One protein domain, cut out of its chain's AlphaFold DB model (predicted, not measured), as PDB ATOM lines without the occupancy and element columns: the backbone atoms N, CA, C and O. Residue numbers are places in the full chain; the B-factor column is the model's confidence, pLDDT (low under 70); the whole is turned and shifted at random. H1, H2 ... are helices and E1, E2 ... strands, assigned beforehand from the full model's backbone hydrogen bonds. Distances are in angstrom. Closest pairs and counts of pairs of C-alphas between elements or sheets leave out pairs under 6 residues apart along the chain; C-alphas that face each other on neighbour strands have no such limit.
ATOM      1  N   TRP A  45     172.788 185.648  67.212       92.00
ATOM      2  CA  TRP A  45     171.740 186.189  66.338       92.00
ATOM      3  C   TRP A  45     171.026 187.417  66.930       92.00
ATOM      4  O   TRP A  45     170.935 188.445  66.268       92.00
ATOM      5  N   ALA A  46     170.618 187.365  68.201       94.12
ATOM      6  CA  ALA A  46     169.923 188.482  68.848       94.12
ATOM      7  C   ALA A  46     170.780 189.759  68.980       94.12
ATOM      8  O   ALA A  46     170.231 190.860  69.000       94.12
ATOM      9  N   PHE A  47     172.110 189.637  69.053       94.56
ATOM     10  CA  PHE A  47     173.007 190.796  69.017       94.56
ATOM     11  C   PHE A  47     173.150 191.340  67.595       94.56
ATOM     12  O   PHE A  47     173.064 192.551  67.395       94.56
ATOM     13  N   ARG A  48     173.298 190.458  66.597       91.88
ATOM     14  CA  ARG A  48     173.389 190.843  65.177       91.88
ATOM     15  C   ARG A  48     172.154 191.598  64.694       91.88
ATOM     16  O   ARG A  48     172.289 192.627  64.041       91.88
ATOM     17  N   GLU A  49     170.974 191.124  65.080       94.25
ATOM     18  CA  GLU A  49     169.690 191.755  64.752       94.25
ATOM     19  C   GLU A  49     169.340 192.934  65.678       94.25
ATOM     20  O   GLU A  49     168.276 193.530  65.546       94.25
ATOM     21  N   ARG A  50     170.230 193.300  66.615       94.56
ATOM     22  CA  ARG A  50     170.055 194.420  67.562       94.56
ATOM     23  C   ARG A  50     168.793 194.318  68.430       94.56
ATOM     24  O   ARG A  50     168.254 195.331  68.864       94.56
ATOM     25  N   LEU A  51     168.357 193.095  68.727       95.69
ATOM     26  CA  LEU A  51     167.198 192.809  69.583       95.69
ATOM     27  C   LEU A  51     167.525 192.941  71.074       95.69
ATOM     28  O   LEU A  51     166.640 193.105  71.908       95.69
ATOM     29  N   VAL A  52     168.811 192.874  71.417       95.00
ATOM     30  CA  VAL A  52     169.315 193.079  72.773       95.00
ATOM     31  C   VAL A  52     170.370 194.177  72.753       95.00
ATOM     32  O   VAL A  52     171.308 194.139  71.960       95.00
ATOM     33  N   HIS A  53     170.243 195.143  73.664       90.62
ATOM     34  CA  HIS A  53     171.272 196.156  73.874       90.62
ATOM     35  C   HIS A  53     172.513 195.556  74.547       90.62
ATOM     36  O   HIS A  53     172.403 194.847  75.553       90.62
ATOM     37  N   GLY A  54     173.689 195.912  74.028       89.06
ATOM     38  CA  GLY A  54     174.983 195.415  74.494       89.06
ATOM     39  C   GLY A  54     175.401 194.104  73.818       89.06
ATOM     40  O   GLY A  54     174.571 193.340  73.338       89.06
ATOM     41  N   CYS A  55     176.711 193.858  73.789       91.69
ATOM     42  CA  CYS A  55     177.326 192.656  73.224       91.69
ATOM     43  C   CYS A  55     178.417 192.153  74.184       91.69
ATOM     44  O   CYS A  55     179.612 192.205  73.896       91.69
ATOM     45  N   ASP A  56     177.991 191.719  75.369       94.75
ATOM     46  CA  ASP A  56     178.847 191.190  76.431       94.75
ATOM     47  C   ASP A  56     178.249 189.901  77.035       94.75
ATOM     48  O   ASP A  56     177.134 189.480  76.710       94.75
ATOM     49  N   PHE A  57     178.996 189.243  77.925       95.12
ATOM     50  CA  PHE A  57     178.530 188.014  78.572       95.12
ATOM     51  C   PHE A  57     177.339 188.235  79.519       95.12
ATOM     52  O   PHE A  57     176.549 187.312  79.716       95.12
ATOM     53  N   ALA A  58     177.176 189.441  80.073       95.62
ATOM     54  CA  ALA A  58     176.032 189.787  80.913       95.62
ATOM     55  C   ALA A  58     174.743 189.954  80.090       95.62
ATOM     56  O   ALA A  58     173.640 189.787  80.614       95.62
ATOM     57  N   ALA A  59     174.877 190.250  78.795       96.56
ATOM     58  CA  ALA A  59     173.789 190.361  77.839       96.56
ATOM     59  C   ALA A  59     173.306 189.018  77.283       96.56
ATOM     60  O   ALA A  59     172.151 188.919  76.871       96.56
ATOM     61  N   LEU A  60     174.140 187.974  77.302       96.00
ATOM     62  CA  LEU A  60     173.803 186.666  76.726       96.00
ATOM     63  C   LEU A  60     172.506 186.050  77.265       96.00
ATOM     64  O   LEU A  60     171.698 185.607  76.444       96.00
ATOM     65  N   PRO A  61     172.231 186.052  78.584       97.25
ATOM     66  CA  PRO A  61     170.963 185.558  79.109       97.25
ATOM     67  C   PRO A  61     169.725 186.203  78.485       97.25
ATOM     68  O   PRO A  61     168.666 185.592  78.462       97.25
ATOM     69  N   ARG A  62     169.830 187.426  77.957       97.12
ATOM     70  CA  ARG A  62     168.702 188.140  77.341       97.12
ATOM     71  C   ARG A  62     168.380 187.654  75.930       97.12
ATOM     72  O   ARG A  62     167.378 188.064  75.367       97.12
ATOM     73  N   THR A  63     169.240 186.819  75.349       95.88
ATOM     74  CA  THR A  63     169.137 186.368  73.953       95.88
ATOM     75  C   THR A  63     168.365 185.060  73.791       95.88
ATOM     76  O   THR A  63     168.046 184.665  72.672       95.88
ATOM     77  N   THR A  64     168.084 184.353  74.890       96.06
ATOM     78  CA  THR A  64     167.406 183.055  74.839       96.06
ATOM     79  C   THR A  64     165.897 183.227  74.745       96.06
ATOM     80  O   THR A  64     165.321 184.113  75.376       96.06
ATOM     81  N   PHE A  65     165.240 182.328  74.009       97.88
ATOM     82  CA  PHE A  65     163.783 182.342  73.883       97.88
ATOM     83  C   PHE A  65     163.090 182.041  75.221       97.88
ATOM     84  O   PHE A  65     162.142 182.729  75.589       97.88
ATOM     85  N   LEU A  66     163.584 181.058  75.985       98.50
ATOM     86  CA  LEU A  66     162.998 180.650  77.268       98.50
ATOM     87  C   LEU A  66     163.811 181.166  78.461       98.50
ATOM     88  O   LEU A  66     165.045 181.153  78.446       98.50
ATOM     89  N   ASN A  67     163.117 181.547  79.534       98.38
ATOM     90  CA  ASN A  67     163.716 181.970  80.807       98.38
ATOM     91  C   ASN A  67     164.585 180.876  81.456       98.38
ATOM     92  O   ASN A  67     165.666 181.155  81.960       98.38
ATOM     93  N   VAL A  68     164.166 179.611  81.395       98.19
ATOM     94  CA  VAL A  68     164.909 178.461  81.948       98.19
ATOM     95  C   VAL A  68     166.184 178.123  81.166       98.19
ATOM     96  O   VAL A  68     166.906 177.200  81.525       98.19
ATOM     97  N   GLU A  69     166.479 178.869  80.106       96.81
ATOM     98  CA  GLU A  69     167.723 178.784  79.337       96.81
ATOM     99  C   GLU A  69     168.584 180.046  79.513       96.81
ATOM    100  O   GLU A  69     169.742 180.067  79.105       96.81
ATOM    101  N   ALA A  70     168.037 181.087  80.148       97.62
ATOM    102  CA  ALA A  70     168.615 182.419  80.284       97.62
ATOM    103  C   ALA A  70     169.652 182.494  81.418       97.62
ATOM    104  O   ALA A  70     169.512 183.267  82.373       97.62
ATOM    105  N   ILE A  71     170.698 181.678  81.330       97.12
ATOM    106  CA  ILE A  71     171.834 181.690  82.255       97.12
ATOM    107  C   ILE A  71     173.143 181.508  81.487       97.12
ATOM    108  O   ILE A  71     173.220 180.799  80.487       97.12
ATOM    109  N   THR A  72     174.198 182.168  81.941       95.25
ATOM    110  CA  THR A  72     175.555 182.017  81.417       95.25
ATOM    111  C   THR A  72     176.521 181.990  82.586       95.25
ATOM    112  O   THR A  72     176.413 182.801  83.502       95.25
ATOM    113  N   ALA A  73     177.467 181.058  82.557       93.81
ATOM    114  CA  ALA A  73     178.516 180.949  83.557       93.81
ATOM    115  C   ALA A  73     179.881 181.019  82.880       93.81
ATOM    116  O   ALA A  73     180.082 180.489  81.786       93.81
ATOM    117  N   GLU A  74     180.824 181.656  83.557       91.69
ATOM    118  CA  GLU A  74     182.223 181.643  83.164       91.69
ATOM    119  C   GLU A  74     182.769 180.209  83.180       91.69
ATOM    120  O   GLU A  74     182.660 179.491  84.177       91.69
ATOM    121  N   PHE A  75     183.369 179.785  82.068       87.00
ATOM    122  CA  PHE A  75     183.914 178.434  81.946       87.00
ATOM    123  C   PHE A  75     185.162 178.250  82.826       87.00
ATOM    124  O   PHE A  75     185.224 177.341  83.663       87.00
ATOM    125  N   GLN A  76     186.131 179.158  82.686       82.88
ATOM    126  CA  GLN A  76     187.396 179.141  83.416       82.88
ATOM    127  C   GLN A  76     187.408 180.239  84.483       82.88
ATOM    128  O   GLN A  76     187.570 181.410  84.164       82.88
ATOM    129  N   ALA A  77     187.252 179.856  85.753       77.31
ATOM    130  CA  ALA A  77     187.477 180.770  86.872       77.31
ATOM    131  C   ALA A  77     188.964 180.842  87.224       77.31
ATOM    132  O   ALA A  77     189.700 179.864  87.085       77.31
ATOM    133  N   GLN A  78     189.388 181.996  87.733       84.69
ATOM    134  CA  GLN A  78     190.695 182.125  88.366       84.69
ATOM    135  C   GLN A  78     190.699 181.378  89.713       84.69
ATOM    136  O   GLN A  78     189.694 181.428  90.430       84.69
ATOM    137  N   PRO A  79     191.802 180.700  90.086       87.12
ATOM    138  CA  PRO A  79     191.925 180.068  91.397       87.12
ATOM    139  C   PRO A  79     191.614 181.057  92.529       87.12
ATOM    140  O   PRO A  79     192.090 182.189  92.515       87.12
ATOM    141  N   GLY A  80     190.793 180.643  93.495       88.69
ATOM    142  CA  GLY A  80     190.390 181.489  94.625       88.69
ATOM    143  C   GLY A  80     189.262 182.490  94.339       88.69
ATOM    144  O   GLY A  80     188.827 183.168  95.266       88.69
ATOM    145  N   ARG A  81     188.737 182.565  93.103       89.88
ATOM    146  CA  ARG A  81     187.589 183.416  92.744       89.88
ATOM    147  C   ARG A  81     186.367 182.570  92.363       89.88
ATOM    148  O   ARG A  81     186.503 181.640  91.567       89.88
ATOM    149  N   PRO A  82     185.152 182.891  92.852       85.50
ATOM    150  CA  PRO A  82     183.941 182.266  92.331       85.50
ATOM    151  C   PRO A  82     183.740 182.620  90.851       85.50
ATOM    152  O   PRO A  82     184.020 183.742  90.422       85.50
ATOM    153  N   ARG A  83     183.220 181.664  90.073       90.25
ATOM    154  CA  ARG A  83     182.813 181.900  88.680       90.25
ATOM    155  C   ARG A  83     181.796 183.024  88.615       90.25
ATOM    156  O   ARG A  83     180.855 183.063  89.409       90.25
ATOM    157  N   THR A  84     181.935 183.875  87.609       93.81
ATOM    158  CA  THR A  84     180.881 184.841  87.310       93.81
ATOM    159  C   THR A  84     179.695 184.129  86.662       93.81
ATOM    160  O   THR A  84     179.869 183.337  85.733       93.81
ATOM    161  N   VAL A  85     178.487 184.417  87.149       94.94
ATOM    162  CA  VAL A  85     177.229 183.903  86.599       94.94
ATOM    163  C   VAL A  85     176.318 185.078  86.280       94.94
ATOM    164  O   VAL A  85     176.071 185.932  87.127       94.94
ATOM    165  N   TYR A  86     175.795 185.092  85.062       96.50
ATOM    166  CA  TYR A  86     174.790 186.039  84.604       96.50
ATOM    167  C   TYR A  86     173.497 185.288  84.336       96.50
ATOM    168  O   TYR A  86     173.512 184.181  83.798       96.50
ATOM    169  N   SER A  87     172.361 185.878  84.690       96.50
ATOM    170  CA  SER A  87     171.061 185.279  84.407       96.50
ATOM    171  C   SER A  87     169.995 186.342  84.197       96.50
ATOM    172  O   SER A  87     170.108 187.441  84.737       96.50
ATOM    173  N   GLN A  88     168.950 185.998  83.449       95.62
ATOM    174  CA  GLN A  88     167.753 186.822  83.316       95.62
ATOM    175  C   GLN A  88     166.516 185.948  83.505       95.62
ATOM    176  O   GLN A  88     166.161 185.156  82.645       95.62
ATOM    177  N   GLY A  89     165.867 186.049  84.664       95.25
ATOM    178  CA  GLY A  89     164.651 185.279  84.952       95.25
ATOM    179  C   GLY A  89     164.848 183.765  85.134       95.25
ATOM    180  O   GLY A  89     163.910 183.108  85.572       95.25
ATOM    181  N   PHE A  90     166.042 183.211  84.880       98.12
ATOM    182  CA  PHE A  90     166.339 181.782  85.045       98.12
ATOM    183  C   PHE A  90     166.013 181.271  86.447       98.12
ATOM    184  O   PHE A  90     165.182 180.378  86.591       98.12
ATOM    185  N   PHE A  91     166.609 181.860  87.491       95.94
ATOM    186  CA  PHE A  91     166.401 181.390  88.866       95.94
ATOM    187  C   PHE A  91     164.938 181.490  89.291       95.94
ATOM    188  O   PHE A  91     164.424 180.571  89.925       95.94
ATOM    189  N   ARG A  92     164.247 182.552  88.862       95.56
ATOM    190  CA  ARG A  92     162.808 182.712  89.071       95.56
ATOM    191  C   ARG A  92     162.015 181.594  88.388       95.56
ATOM    192  O   ARG A  92     161.190 180.971  89.039       95.56
ATOM    193  N   GLY A  93     162.311 181.285  87.125       96.56
ATOM    194  CA  GLY A  93     161.666 180.192  86.390       96.56
ATOM    195  C   GLY A  93     161.877 178.822  87.039       96.56
ATOM    196  O   GLY A  93     160.944 178.023  87.108       96.56
ATOM    197  N   ILE A  94     163.075 178.564  87.578       97.44
ATOM    198  CA  ILE A  94     163.355 177.348  88.355       97.44
ATOM    199  C   ILE A  94     162.550 177.327  89.662       97.44
ATOM    200  O   ILE A  94     161.904 176.321  89.956       97.44
ATOM    201  N   GLN A  95     162.561 178.424  90.423       96.25
ATOM    202  CA  GLN A  95     161.864 178.539  91.708       96.25
ATOM    203  C   GLN A  95     160.343 178.402  91.559       96.25
ATOM    204  O   GLN A  95     159.707 177.684  92.326       96.25
ATOM    205  N   GLU A  96     159.761 179.055  90.552       94.50
ATOM    206  CA  GLU A  96     158.323 179.030  90.258       94.50
ATOM    207  C   GLU A  96     157.902 177.780  89.465       94.50
ATOM    208  O   GLU A  96     156.712 177.556  89.251       94.50
ATOM    209  N   ARG A  97     158.863 176.948  89.034       97.25
ATOM    210  CA  ARG A  97     158.641 175.786  88.156       97.25
ATOM    211  C   ARG A  97     157.813 176.168  86.926       97.25
ATOM    212  O   ARG A  97     156.821 175.513  86.589       97.25
ATOM    213  N   GLN A  98     158.227 177.247  86.269       97.31
ATOM    214  CA  GLN A  98     157.534 177.847  85.136       97.31
ATOM    215  C   GLN A  98     158.496 178.132  83.977       97.31
ATOM    216  O   GLN A  98     159.517 178.806  84.133       97.31
ATOM    217  N   VAL A  99     158.127 177.648  82.793       98.31
ATOM    218  CA  VAL A  99     158.731 178.016  81.512       98.31
ATOM    219  C   VAL A  99     157.969 179.210  80.951       98.31
ATOM    220  O   VAL A  99     156.755 179.148  80.774       98.31
ATOM    221  N   GLU A 100     158.676 180.291  80.656       97.88
ATOM    222  CA  GLU A 100     158.099 181.527  80.127       97.88
ATOM    223  C   GLU A 100     159.020 182.139  79.061       97.88
ATOM    224  O   GLU A 100     160.225 181.866  79.031       97.88
ATOM    225  N   ILE A 101     158.444 182.962  78.181       97.94
ATOM    226  CA  ILE A 101     159.178 183.714  77.159       97.94
ATOM    227  C   ILE A 101     160.097 184.743  77.820       97.94
ATOM    228  O   ILE A 101     159.657 185.594  78.596       97.94
ATOM    229  N   ASN A 102     161.369 184.696  77.435       97.69
ATOM    230  CA  ASN A 102     162.394 185.667  77.786       97.69
ATOM    231  C   ASN A 102     162.608 186.681  76.645       97.69
ATOM    232  O   ASN A 102     162.342 187.862  76.852       97.69
ATOM    233  N   LEU A 103     162.962 186.220  75.440       97.31
ATOM    234  CA  LEU A 103     163.015 187.022  74.208       97.31
ATOM    235  C   LEU A 103     162.099 186.401  73.151       97.31
ATOM    236  O   LEU A 103     162.317 185.264  72.755       97.31
ATOM    237  N   GLU A 104     161.064 187.125  72.729       96.62
ATOM    238  CA  GLU A 104     160.016 186.580  71.855       96.62
ATOM    239  C   GLU A 104     160.434 186.520  70.385       96.62
ATOM    240  O   GLU A 104     160.151 185.529  69.710       96.62
ATOM    241  N   ASP A 105     161.140 187.549  69.911       95.38
ATOM    242  CA  ASP A 105     161.640 187.646  68.545       95.38
ATOM    243  C   ASP A 105     162.483 186.424  68.178       95.38
ATOM    244  O   ASP A 105     163.508 186.118  68.797       95.38
ATOM    245  N   ASN A 106     162.037 185.698  67.155       92.00
ATOM    246  CA  ASN A 106     162.736 184.522  66.672       92.00
ATOM    247  C   ASN A 106     162.384 184.230  65.206       92.00
ATOM    248  O   ASN A 106     161.205 184.249  64.852       92.00
ATOM    249  N   PRO A 107     163.363 183.866  64.362       90.06
ATOM    250  CA  PRO A 107     163.100 183.538  62.965       90.06
ATOM    251  C   PRO A 107     162.423 182.169  62.777       90.06
ATOM    252  O   PRO A 107     162.040 181.832  61.661       90.06
ATOM    253  N   PHE A 108     162.275 181.362  63.837       93.12
ATOM    254  CA  PHE A 108     161.742 179.996  63.772       93.12
ATOM    255  C   PHE A 108     160.629 179.748  64.809       93.12
ATOM    256  O   PHE A 108     160.811 178.938  65.726       93.12
ATOM    257  N   PRO A 109     159.447 180.382  64.676       94.94
ATOM    258  CA  PRO A 109     158.357 180.249  65.648       94.94
ATOM    259  C   PRO A 109     157.874 178.801  65.839       94.94
ATOM    260  O   PRO A 109     157.623 178.389  66.971       94.94
ATOM    261  N   ALA A 110     157.827 177.992  64.772       95.50
ATOM    262  CA  ALA A 110     157.498 176.563  64.847       95.50
ATOM    263  C   ALA A 110     158.437 175.799  65.798       95.50
ATOM    264  O   ALA A 110     157.995 175.036  66.661       95.50
ATOM    265  N   LEU A 111     159.746 176.051  65.689       95.75
ATOM    266  CA  LEU A 111     160.743 175.438  66.563       95.75
ATOM    267  C   LEU A 111     160.605 175.939  68.005       95.75
ATOM    268  O   LEU A 111     160.747 175.147  68.935       95.75
ATOM    269  N   CYS A 112     160.297 177.223  68.204       96.88
ATOM    270  CA  CYS A 112     160.042 177.785  69.529       96.88
ATOM    271  C   CYS A 112     158.861 177.106  70.236       96.88
ATOM    272  O   CYS A 112     158.993 176.747  71.408       96.88
ATOM    273  N   VAL A 113     157.749 176.856  69.529       96.69
ATOM    274  CA  VAL A 113     156.591 176.114  70.067       96.69
ATOM    275  C   VAL A 113     157.011 174.720  70.535       96.69
ATOM    276  O   VAL A 113     156.796 174.355  71.690       96.69
ATOM    277  N   ILE A 114     157.672 173.954  69.666       97.06
ATOM    278  CA  ILE A 114     158.141 172.602  69.986       97.06
ATOM    279  C   ILE A 114     159.106 172.607  71.174       97.06
ATOM    280  O   ILE A 114     158.958 171.817  72.109       97.06
ATOM    281  N   ARG A 115     160.096 173.506  71.159       97.19
ATOM    282  CA  ARG A 115     161.112 173.612  72.211       97.19
ATOM    283  C   ARG A 115     160.481 173.951  73.555       97.19
ATOM    284  O   ARG A 115     160.881 173.371  74.564       97.19
ATOM    285  N   ALA A 116     159.492 174.841  73.575       97.44
ATOM    286  CA  ALA A 116     158.741 175.194  74.772       97.44
ATOM    287  C   ALA A 116     157.997 173.992  75.366       97.44
ATOM    288  O   ALA A 116     158.182 173.687  76.545       97.44
ATOM    289  N   LEU A 117     157.225 173.271  74.545       96.50
ATOM    290  CA  LEU A 117     156.476 172.084  74.973       96.50
ATOM    291  C   LEU A 117     157.410 170.986  75.496       96.50
ATOM    292  O   LEU A 117     157.206 170.467  76.593       96.50
ATOM    293  N   LEU A 118     158.481 170.679  74.757       96.62
ATOM    294  CA  LEU A 118     159.485 169.699  75.176       96.62
ATOM    295  C   LEU A 118     160.184 170.104  76.475       96.62
ATOM    296  O   LEU A 118     160.428 169.257  77.333       96.62
ATOM    297  N   THR A 119     160.507 171.388  76.636       97.38
ATOM    298  CA  THR A 119     161.188 171.892  77.833       97.38
ATOM    299  C   THR A 119     160.282 171.818  79.052       97.38
ATOM    300  O   THR A 119     160.705 171.293  80.081       97.38
ATOM    301  N   ALA A 120     159.029 172.261  78.933       96.75
ATOM    302  CA  ALA A 120     158.047 172.159  80.007       96.75
ATOM    303  C   ALA A 120     157.772 170.695  80.386       96.75
ATOM    304  O   ALA A 120     157.793 170.364  81.573       96.75
ATOM    305  N   LYS A 121     157.623 169.799  79.394       94.06
ATOM    306  CA  LYS A 121     157.443 168.352  79.611       94.06
ATOM    307  C   LYS A 121     158.644 167.752  80.346       94.06
ATOM    308  O   LYS A 121     158.462 167.077  81.352       94.06
ATOM    309  N   ARG A 122     159.868 168.053  79.893       93.56
ATOM    310  CA  ARG A 122     161.122 167.554  80.485       93.56
ATOM    311  C   ARG A 122     161.343 168.036  81.918       93.56
ATOM    312  O   ARG A 122     161.845 167.277  82.737       93.56
ATOM    313  N   LEU A 123     161.027 169.298  82.208       94.44
ATOM    314  CA  LEU A 123     161.228 169.884  83.538       94.44
ATOM    315  C   LEU A 123     160.045 169.633  84.487       94.44
ATOM    316  O   LEU A 123     160.162 169.882  85.686       94.44
ATOM    317  N   HIS A 124     158.915 169.140  83.969       94.19
ATOM    318  CA  HIS A 124     157.625 169.097  84.665       94.19
ATOM    319  C   HIS A 124     157.189 170.475  85.179       94.19
ATOM    320  O   HIS A 124     156.716 170.616  86.311       94.19
ATOM    321  N   PHE A 125     157.408 171.495  84.353       96.00
ATOM    322  CA  PHE A 125     157.107 172.889  84.658       96.00
ATOM    323  C   PHE A 125     155.811 173.319  83.977       96.00
ATOM    324  O   PHE A 125     155.392 172.746  82.971       96.00
ATOM    325  N   SER A 126     155.187 174.346  84.542       96.19
ATOM    326  CA  SER A 126     154.041 175.009  83.933       96.19
ATOM    327  C   SER A 126     154.469 175.962  82.812       96.19
ATOM    328  O   SER A 126     155.611 176.420  82.780       96.19
ATOM    329  N   LEU A 127     153.561 176.270  81.892       96.62
ATOM    330  CA  LEU A 127     153.732 177.295  80.868       96.62
ATOM    331  C   LEU A 127     153.226 178.639  81.401       96.62
ATOM    332  O   LEU A 127     152.118 178.728  81.938       96.62
ATOM    333  N   GLY A 128     154.038 179.681  81.247       95.88
ATOM    334  CA  GLY A 128     153.676 181.046  81.604       95.88
ATOM    335  C   GLY A 128     152.662 181.671  80.635       95.88
ATOM    336  O   GLY A 128     152.525 181.219  79.494       95.88
ATOM    337  N   PRO A 129     151.917 182.709  81.058       93.88
ATOM    338  CA  PRO A 129     150.846 183.290  80.255       93.88
ATOM    339  C   PRO A 129     151.279 183.834  78.889       93.88
ATOM    340  O   PRO A 129     150.487 183.769  77.945       93.88
ATOM    341  N   ARG A 130     152.491 184.400  78.755       95.81
ATOM    342  CA  ARG A 130     152.956 184.900  77.446       95.81
ATOM    343  C   ARG A 130     153.246 183.735  76.512       95.81
ATOM    344  O   ARG A 130     152.780 183.744  75.376       95.81
ATOM    345  N   LEU A 131     153.922 182.707  77.017       96.56
ATOM    346  CA  LEU A 131     154.213 181.492  76.273       96.56
ATOM    347  C   LEU A 131     152.947 180.753  75.833       96.56
ATOM    348  O   LEU A 131     152.872 180.298  74.696       96.56
ATOM    349  N   VAL A 132     151.925 180.687  76.688       95.69
ATOM    350  CA  VAL A 132     150.614 180.123  76.331       95.69
ATOM    351  C   VAL A 132     149.986 180.889  75.168       95.69
ATOM    352  O   VAL A 132     149.561 180.273  74.191       95.69
ATOM    353  N   ARG A 133     149.965 182.228  75.228       94.38
ATOM    354  CA  ARG A 133     149.442 183.056  74.129       94.38
ATOM    355  C   ARG A 133     150.227 182.854  72.839       94.38
ATOM    356  O   ARG A 133     149.612 182.705  71.787       94.38
ATOM    357  N   PHE A 134     151.553 182.799  72.922       95.69
ATOM    358  CA  PHE A 134     152.427 182.535  71.782       95.69
ATOM    359  C   PHE A 134     152.127 181.172  71.145       95.69
ATOM    360  O   PHE A 134     151.907 181.083  69.938       95.69
ATOM    361  N   ILE A 135     152.034 180.112  71.956       94.44
ATOM    362  CA  ILE A 135     151.710 178.766  71.473       94.44
ATOM    363  C   ILE A 135     150.331 178.754  70.816       94.44
ATOM    364  O   ILE A 135     150.212 178.261  69.703       94.44
ATOM    365  N   LEU A 136     149.298 179.326  71.437       91.75
ATOM    366  CA  LEU A 136     147.953 179.358  70.849       91.75
ATOM    367  C   LEU A 136     147.890 180.187  69.560       91.75
ATOM    368  O   LEU A 136     147.176 179.820  68.625       91.75
ATOM    369  N   HIS A 137     148.648 181.284  69.489       92.00
ATOM    370  CA  HIS A 137     148.755 182.099  68.286       92.00
ATOM    371  C   HIS A 137     149.368 181.303  67.123       92.00
ATOM    372  O   HIS A 137     148.826 181.331  66.017       92.00
ATOM    373  N   HIS A 138     150.455 180.570  67.371       90.56
ATOM    374  CA  HIS A 138     151.208 179.873  66.329       90.56
ATOM    375  C   HIS A 138     150.702 178.454  66.031       90.56
ATOM    376  O   HIS A 138     150.547 178.107  64.865       90.56
ATOM    377  N   ALA A 139     150.378 177.640  67.037       76.62
ATOM    378  CA  ALA A 139     149.939 176.251  66.852       76.62
ATOM    379  C   ALA A 139     148.614 176.133  66.082       76.62
ATOM    380  O   ALA A 139     148.382 175.139  65.410       76.62
ATOM    381  N   GLY A 140     147.750 177.155  66.131       73.75
ATOM    382  CA  GLY A 140     146.542 177.197  65.299       73.75
ATOM    383  C   GLY A 140     146.791 177.561  63.829       73.75
ATOM    384  O   GLY A 140     145.860 177.491  63.034       73.75
ATOM    385  N   ARG A 141     148.006 177.999  63.478       88.62
ATOM    386  CA  ARG A 141     148.372 178.512  62.146       88.62
ATOM    387  C   ARG A 141     149.432 177.665  61.449       88.62
ATOM    388  O   ARG A 141     149.475 177.653  60.226       88.62
ATOM    389  N   ILE A 142     150.280 176.993  62.220       90.94
ATOM    390  CA  ILE A 142     151.358 176.146  61.718       90.94
ATOM    391  C   ILE A 142     150.806 174.726  61.529       90.94
ATOM    392  O   ILE A 142     150.323 174.143  62.503       90.94
ATOM    393  N   PRO A 143     150.874 174.148  60.318       91.81
ATOM    394  CA  PRO A 143     150.469 172.765  60.086       91.81
ATOM    395  C   PRO A 143     151.277 171.783  60.948       91.81
ATOM    396  O   PRO A 143     152.473 171.978  61.182       91.81
ATOM    397  N   PHE A 144     150.657 170.686  61.393       90.25
ATOM    398  CA  PHE A 144     151.361 169.668  62.190       90.25
ATOM    399  C   PHE A 144     152.534 169.046  61.428       90.25
ATOM    400  O   PHE A 144     153.549 168.705  62.026       90.25
ATOM    401  N   GLU A 145     152.429 168.957  60.105       92.12
ATOM    402  CA  GLU A 145     153.490 168.503  59.209       92.12
ATOM    403  C   GLU A 145     154.736 169.393  59.323       92.12
ATOM    404  O   GLU A 145     155.858 168.890  59.376       92.12
ATOM    405  N   GLU A 146     154.547 170.712  59.422       94.44
ATOM    406  CA  GLU A 146     155.643 171.660  59.618       94.44
ATOM    407  C   GLU A 146     156.260 171.494  61.015       94.44
ATOM    408  O   GLU A 146     157.484 171.438  61.148       94.44
ATOM    409  N   LEU A 147     155.433 171.318  62.052       94.06
ATOM    410  CA  LEU A 147     155.891 171.045  63.420       94.06
ATOM    411  C   LEU A 147     156.694 169.736  63.533       94.06
ATOM    412  O   LEU A 147     157.658 169.655  64.298       94.06
ATOM    413  N   GLU A 148     156.343 168.701  62.773       94.38
ATOM    414  CA  GLU A 148     157.126 167.465  62.691       94.38
ATOM    415  C   GLU A 148     158.416 167.657  61.879       94.38
ATOM    416  O   GLU A 148     159.481 167.175  62.280       94.38
ATOM    417  N   ALA A 149     158.358 168.395  60.768       95.12
ATOM    418  CA  ALA A 149     159.518 168.667  59.923       95.12
ATOM    419  C   ALA A 149     160.609 169.444  60.675       95.12
ATOM    420  O   ALA A 149     161.784 169.063  60.622       95.12
ATOM    421  N   VAL A 150     160.242 170.478  61.444       95.38
ATOM    422  CA  VAL A 150     161.218 171.242  62.243       95.38
ATOM    423  C   VAL A 150     161.859 170.387  63.335       95.38
ATOM    424  O   VAL A 150     163.046 170.550  63.617       95.38
ATOM    425  N   GLN A 151     161.124 169.428  63.908       96.12
ATOM    426  CA  GLN A 151     161.680 168.471  64.867       96.12
ATOM    427  C   GLN A 151     162.710 167.551  64.218       96.12
ATOM    428  O   GLN A 151     163.803 167.394  64.758       96.12
ATOM    429  N   ARG A 152     162.398 166.976  63.049       95.44
ATOM    430  CA  ARG A 152     163.341 166.123  62.310       95.44
ATOM    431  C   ARG A 152     164.598 166.894  61.926       95.44
ATOM    432  O   ARG A 152     165.697 166.408  62.162       95.44
ATOM    433  N   SER A 153     164.440 168.109  61.405       93.12
ATOM    434  CA  SER A 153     165.565 168.960  61.012       93.12
ATOM    435  C   SER A 153     166.454 169.345  62.201       93.12
ATOM    436  O   SER A 153     167.677 169.309  62.089       93.12
ATOM    437  N   HIS A 154     165.861 169.691  63.347       92.19
ATOM    438  CA  HIS A 154     166.617 170.201  64.491       92.19
ATOM    439  C   HIS A 154     167.127 169.106  65.443       92.19
ATOM    440  O   HIS A 154     168.251 169.194  65.933       92.19
ATOM    441  N   TYR A 155     166.323 168.075  65.712       91.44
ATOM    442  CA  TYR A 155     166.631 167.006  66.670       91.44
ATOM    443  C   TYR A 155     166.999 165.666  66.018       91.44
ATOM    444  O   TYR A 155     167.294 164.718  66.744       91.44
ATOM    445  N   GLY A 156     166.911 165.545  64.690       93.06
ATOM    446  CA  GLY A 156     167.112 164.288  63.957       93.06
ATOM    447  C   GLY A 156     165.937 163.305  64.039       93.06
ATOM    448  O   GLY A 156     165.942 162.285  63.362       93.06
ATOM    449  N   ARG A 157     164.912 163.595  64.852       94.69
ATOM    450  CA  ARG A 157     163.722 162.752  65.044       94.69
ATOM    451  C   ARG A 157     162.523 163.565  65.522       94.69
ATOM    452  O   ARG A 157     162.692 164.647  66.083       94.69
ATOM    453  N   VAL A 158     161.326 163.010  65.364       95.69
ATOM    454  CA  VAL A 158     160.102 163.544  65.980       95.69
ATOM    455  C   VAL A 158     160.085 163.148  67.458       95.69
ATOM    456  O   VAL A 158     160.344 161.993  67.788       95.69
ATOM    457  N   ARG A 159     159.856 164.119  68.348       95.00
ATOM    458  CA  ARG A 159     159.805 163.931  69.812       95.00
ATOM    459  C   ARG A 159     158.421 164.202  70.408       95.00
ATOM    460  O   ARG A 159     158.184 163.796  71.539       95.00
ATOM    461  N   LEU A 160     157.586 164.935  69.677       94.06
ATOM    462  CA  LEU A 160     156.158 165.119  69.890       94.06
ATOM    463  C   LEU A 160     155.483 164.793  68.564       94.06
ATOM    464  O   LEU A 160     155.654 165.540  67.594       94.06
ATOM    465  N   ASP A 161     154.793 163.660  68.513       93.06
ATOM    466  CA  ASP A 161     154.041 163.280  67.321       93.06
ATOM    467  C   ASP A 161     152.754 164.106  67.174       93.06
ATOM    468  O   ASP A 161     152.364 164.877  68.058       93.06
ATOM    469  N   ARG A 162     152.080 163.963  66.030       91.69
ATOM    470  CA  ARG A 162     150.801 164.629  65.765       91.69
ATOM    471  C   ARG A 162     149.771 164.432  66.880       91.69
ATOM    472  O   ARG A 162     149.069 165.385  67.215       91.69
ATOM    473  N   HIS A 163     149.648 163.227  67.432       91.56
ATOM    474  CA  HIS A 163     148.653 162.942  68.461       91.56
ATOM    475  C   HIS A 163     148.970 163.710  69.749       91.56
ATOM    476  O   HIS A 163     148.106 164.420  70.267       91.56
ATOM    477  N   GLU A 164     150.222 163.660  70.211       91.81
ATOM    478  CA  GLU A 164     150.686 164.432  71.366       91.81
ATOM    479  C   GLU A 164     150.508 165.941  71.155       91.81
ATOM    480  O   GLU A 164     150.039 166.644  72.051       91.81
ATOM    481  N   LEU A 165     150.843 166.454  69.966       92.12
ATOM    482  CA  LEU A 165     150.684 167.871  69.638       92.12
ATOM    483  C   LEU A 165     149.214 168.305  69.672       92.12
ATOM    484  O   LEU A 165     148.913 169.383  70.195       92.12
ATOM    485  N   HIS A 166     148.295 167.475  69.171       90.25
ATOM    486  CA  HIS A 166     146.858 167.728  69.274       90.25
ATOM    487  C   HIS A 166     146.378 167.743  70.729       90.25
ATOM    488  O   HIS A 166     145.707 168.697  71.131       90.25
ATOM    489  N   LEU A 167     146.743 166.731  71.523       91.12
ATOM    490  CA  LEU A 167     146.358 166.644  72.936       91.12
ATOM    491  C   LEU A 167     146.842 167.863  73.728       91.12
ATOM    492  O   LEU A 167     146.058 168.502  74.430       91.12
ATOM    493  N   LEU A 168     148.119 168.225  73.573       91.56
ATOM    494  CA  LEU A 168     148.706 169.384  74.245       91.56
ATOM    495  C   LEU A 168     148.033 170.688  73.811       91.56
ATOM    496  O   LEU A 168     147.735 171.532  74.652       91.56
ATOM    497  N   SER A 169     147.752 170.850  72.516       89.25
ATOM    498  CA  SER A 169     147.093 172.054  71.997       89.25
ATOM    499  C   SER A 169     145.678 172.222  72.552       89.25
ATOM    500  O   SER A 169     145.291 173.335  72.912       89.25
ATOM    501  N   ASN A 170     144.918 171.127  72.652       88.94
ATOM    502  CA  ASN A 170     143.572 171.141  73.223       88.94
ATOM    503  C   ASN A 170     143.610 171.456  74.718       88.94
ATOM    504  O   ASN A 170     142.921 172.374  75.153       88.94
ATOM    505  N   LEU A 171     144.488 170.797  75.476       89.25
ATOM    506  CA  LEU A 171     144.651 171.058  76.904       89.25
ATOM    507  C   LEU A 171     145.014 172.522  77.182       89.25
ATOM    508  O   LEU A 171     144.425 173.159  78.053       89.25
ATOM    509  N   ILE A 172     145.976 173.069  76.432       90.69
ATOM    510  CA  ILE A 172     146.386 174.469  76.574       90.69
ATOM    511  C   ILE A 172     145.207 175.393  76.261       90.69
ATOM    512  O   ILE A 172     145.005 176.376  76.968       90.69
ATOM    513  N   ARG A 173     144.411 175.085  75.231       89.00
ATOM    514  CA  ARG A 173     143.232 175.878  74.860       89.00
ATOM    515  C   ARG A 173     142.141 175.830  75.926       89.00
ATOM    516  O   ARG A 173     141.593 176.877  76.254       89.00
ATOM    517  N   GLU A 174     141.835 174.656  76.464       86.50
ATOM    518  CA  GLU A 174     140.837 174.471  77.522       86.50
ATOM    519  C   GLU A 174     141.235 175.225  78.790       86.50
ATOM    520  O   GLU A 174     140.467 176.034  79.313       86.50
ATOM    521  N   GLN A 175     142.478 175.032  79.236       82.81
ATOM    522  CA  GLN A 175     142.988 175.728  80.410       82.81
ATOM    523  C   GLN A 175     143.057 177.242  80.173       82.81
ATOM    524  O   GLN A 175     142.648 178.000  81.049       82.81
ATOM    525  N   ALA A 176     143.449 177.699  78.977       84.12
ATOM    526  CA  ALA A 176     143.434 179.118  78.625       84.12
ATOM    527  C   ALA A 176     142.024 179.724  78.558       84.12
ATOM    528  O   ALA A 176     141.829 180.862  78.981       84.12
ATOM    529  N   GLY A 177     141.031 178.977  78.068       69.31
ATOM    530  CA  GLY A 177     139.624 179.395  78.032       69.31
ATOM    531  C   GLY A 177     138.987 179.495  79.421       69.31
ATOM    532  O   GLY A 177     138.048 180.262  79.614       69.31
ATOM    533  N   SER A 178     139.536 178.774  80.401       61.03
ATOM    534  CA  SER A 178     139.121 178.827  81.808       61.03
ATOM    535  C   SER A 178     139.774 179.963  82.622       61.03
ATOM    536  O   SER A 178     139.446 180.151  83.796       61.03
ATOM    537  N   MET A 179     140.711 180.729  82.043       51.47
ATOM    538  CA  MET A 179     141.629 181.567  82.823       51.47
ATOM    539  C   MET A 179     140.997 182.850  83.395       51.47
ATOM    540  O   MET A 179     140.832 183.859  82.713       51.47
ATOM    541  N   LYS A 180     140.915 182.883  84.732       43.91
ATOM    542  CA  LYS A 180     141.754 183.838  85.477       43.91
ATOM    543  C   LYS A 180     143.217 183.436  85.245       43.91
ATOM    544  O   LYS A 180     143.562 182.267  85.374       43.91
ATOM    545  N   VAL A 181     144.048 184.377  84.810       48.25
ATOM    546  CA  VAL A 181     145.364 184.146  84.193       48.25
ATOM    547  C   VAL A 181     146.360 183.450  85.145       48.25
ATOM    548  O   VAL A 181     147.064 184.123  85.892       48.25
ATOM    549  N   HIS A 182     146.447 182.115  85.110       53.69
ATOM    550  CA  HIS A 182     147.382 181.312  85.912       53.69
ATOM    551  C   HIS A 182     148.238 180.364  85.042       53.69
ATOM    552  O   HIS A 182     147.871 180.097  83.897       53.69
ATOM    553  N   PRO A 183     149.396 179.882  85.542       65.00
ATOM    554  CA  PRO A 183     150.296 178.998  84.790       65.00
ATOM    555  C   PRO A 183     149.662 177.637  84.442       65.00
ATOM    556  O   PRO A 183     149.001 177.040  85.289       65.00
ATOM    557  N   ILE A 184     149.915 177.117  83.233       67.88
ATOM    558  CA  ILE A 184     149.334 175.850  82.726       67.88
ATOM    559  C   ILE A 184     150.290 174.679  82.970       67.88
ATOM    560  O   ILE A 184     151.375 174.640  82.398       67.88
ATOM    561  N   ALA A 185     149.903 173.702  83.790       68.44
ATOM    562  CA  ALA A 185     150.681 172.479  83.992       68.44
ATOM    563  C   ALA A 185     150.426 171.459  82.867       68.44
ATOM    564  O   ALA A 185     149.278 171.196  82.512       68.44
ATOM    565  N   LEU A 186     151.492 170.846  82.340       60.28
ATOM    566  CA  LEU A 186     151.365 169.728  81.397       60.28
ATOM    567  C   LEU A 186     151.023 168.414  82.133       60.28
ATOM    568  O   LEU A 186     151.465 168.238  83.276       60.28
TER     569      LEU A 186
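AT A GLANCE: This is residues 45 to 186 of the 209 residues of an uncharacterized protein of Archangium violaceum Cb vi76 (UniProt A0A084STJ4). Two lobes lie along one long axis: at one end a block of four crossed helices, H4 to H7, and at the other a smaller lobe in which H2 packs on the hairpin of E1 and E2, with H1 near H2. The loop between E1 and E2 reaches one end of that axis, while H3 and residues 97 to 108 lead over to the helix block. The printed part has 142 residues with seven named helices and two named strands, in the order H1 H2 E1 E2 H3 H4 H5 H6 H7; it is mostly helix, and its sheet, E1 - E2, is antiparallel. The whole is compact, with a radius of gyration of the C-alphas of 16.6 A, and spans 52 by 34 by 27 A.

HOW THE PARTS SIT: Start at H1, residues 45 to 48, close but not clearly touching H2, residues 60 to 63; their closest C-alphas, Ala 46 and Thr 63, are 5.6 A apart. In the hairpin of E1, residues 71 to 73, and E2, residues 85 to 87, N 72 and O 86 are within hydrogen-bond range at 2.8 A. H3, residues 90 to 96, is apart from H4, residues 109 to 123. H4 touches H5, residues 129 to 139, closest at C-alphas 113 and 135, 5.7 A, at a steep tilt of 51 degrees, opposite ways. With residues 146 to 151 alone H6, residues 144 to 155, touches H4, closest at C-alphas 147 and 110, 5.9 A. H7, residues 162 to 177, touches H5 with residues 169 to 176 alone, closest at C-alphas 172 and 132, 7.1 A. Every O i to N i+4 pair is within hydrogen-bond range in H3 to H7; H1 and H2 are too short for one.

IN THESE COORDINATES: Find C-alpha 45 at (171.740, 186.189, 66.338), where H1 begins. H4 runs 20.9 A from C-alpha 109 at (158.357, 180.249, 65.648); H5 measures 15.2 A and H6 16.1 A. H7 runs 22.2 A to C-alpha 177 at (139.624, 179.395, 78.032).

THE WHOLE: The C-alphas farthest apart, Pro 79 and Gly 177, are 54.0 A apart. The printed part has no cut; the links H1 to H2, E1 to E2 and H3 to H4 are long. Look at residues 177 to 186 for pLDDT under 70.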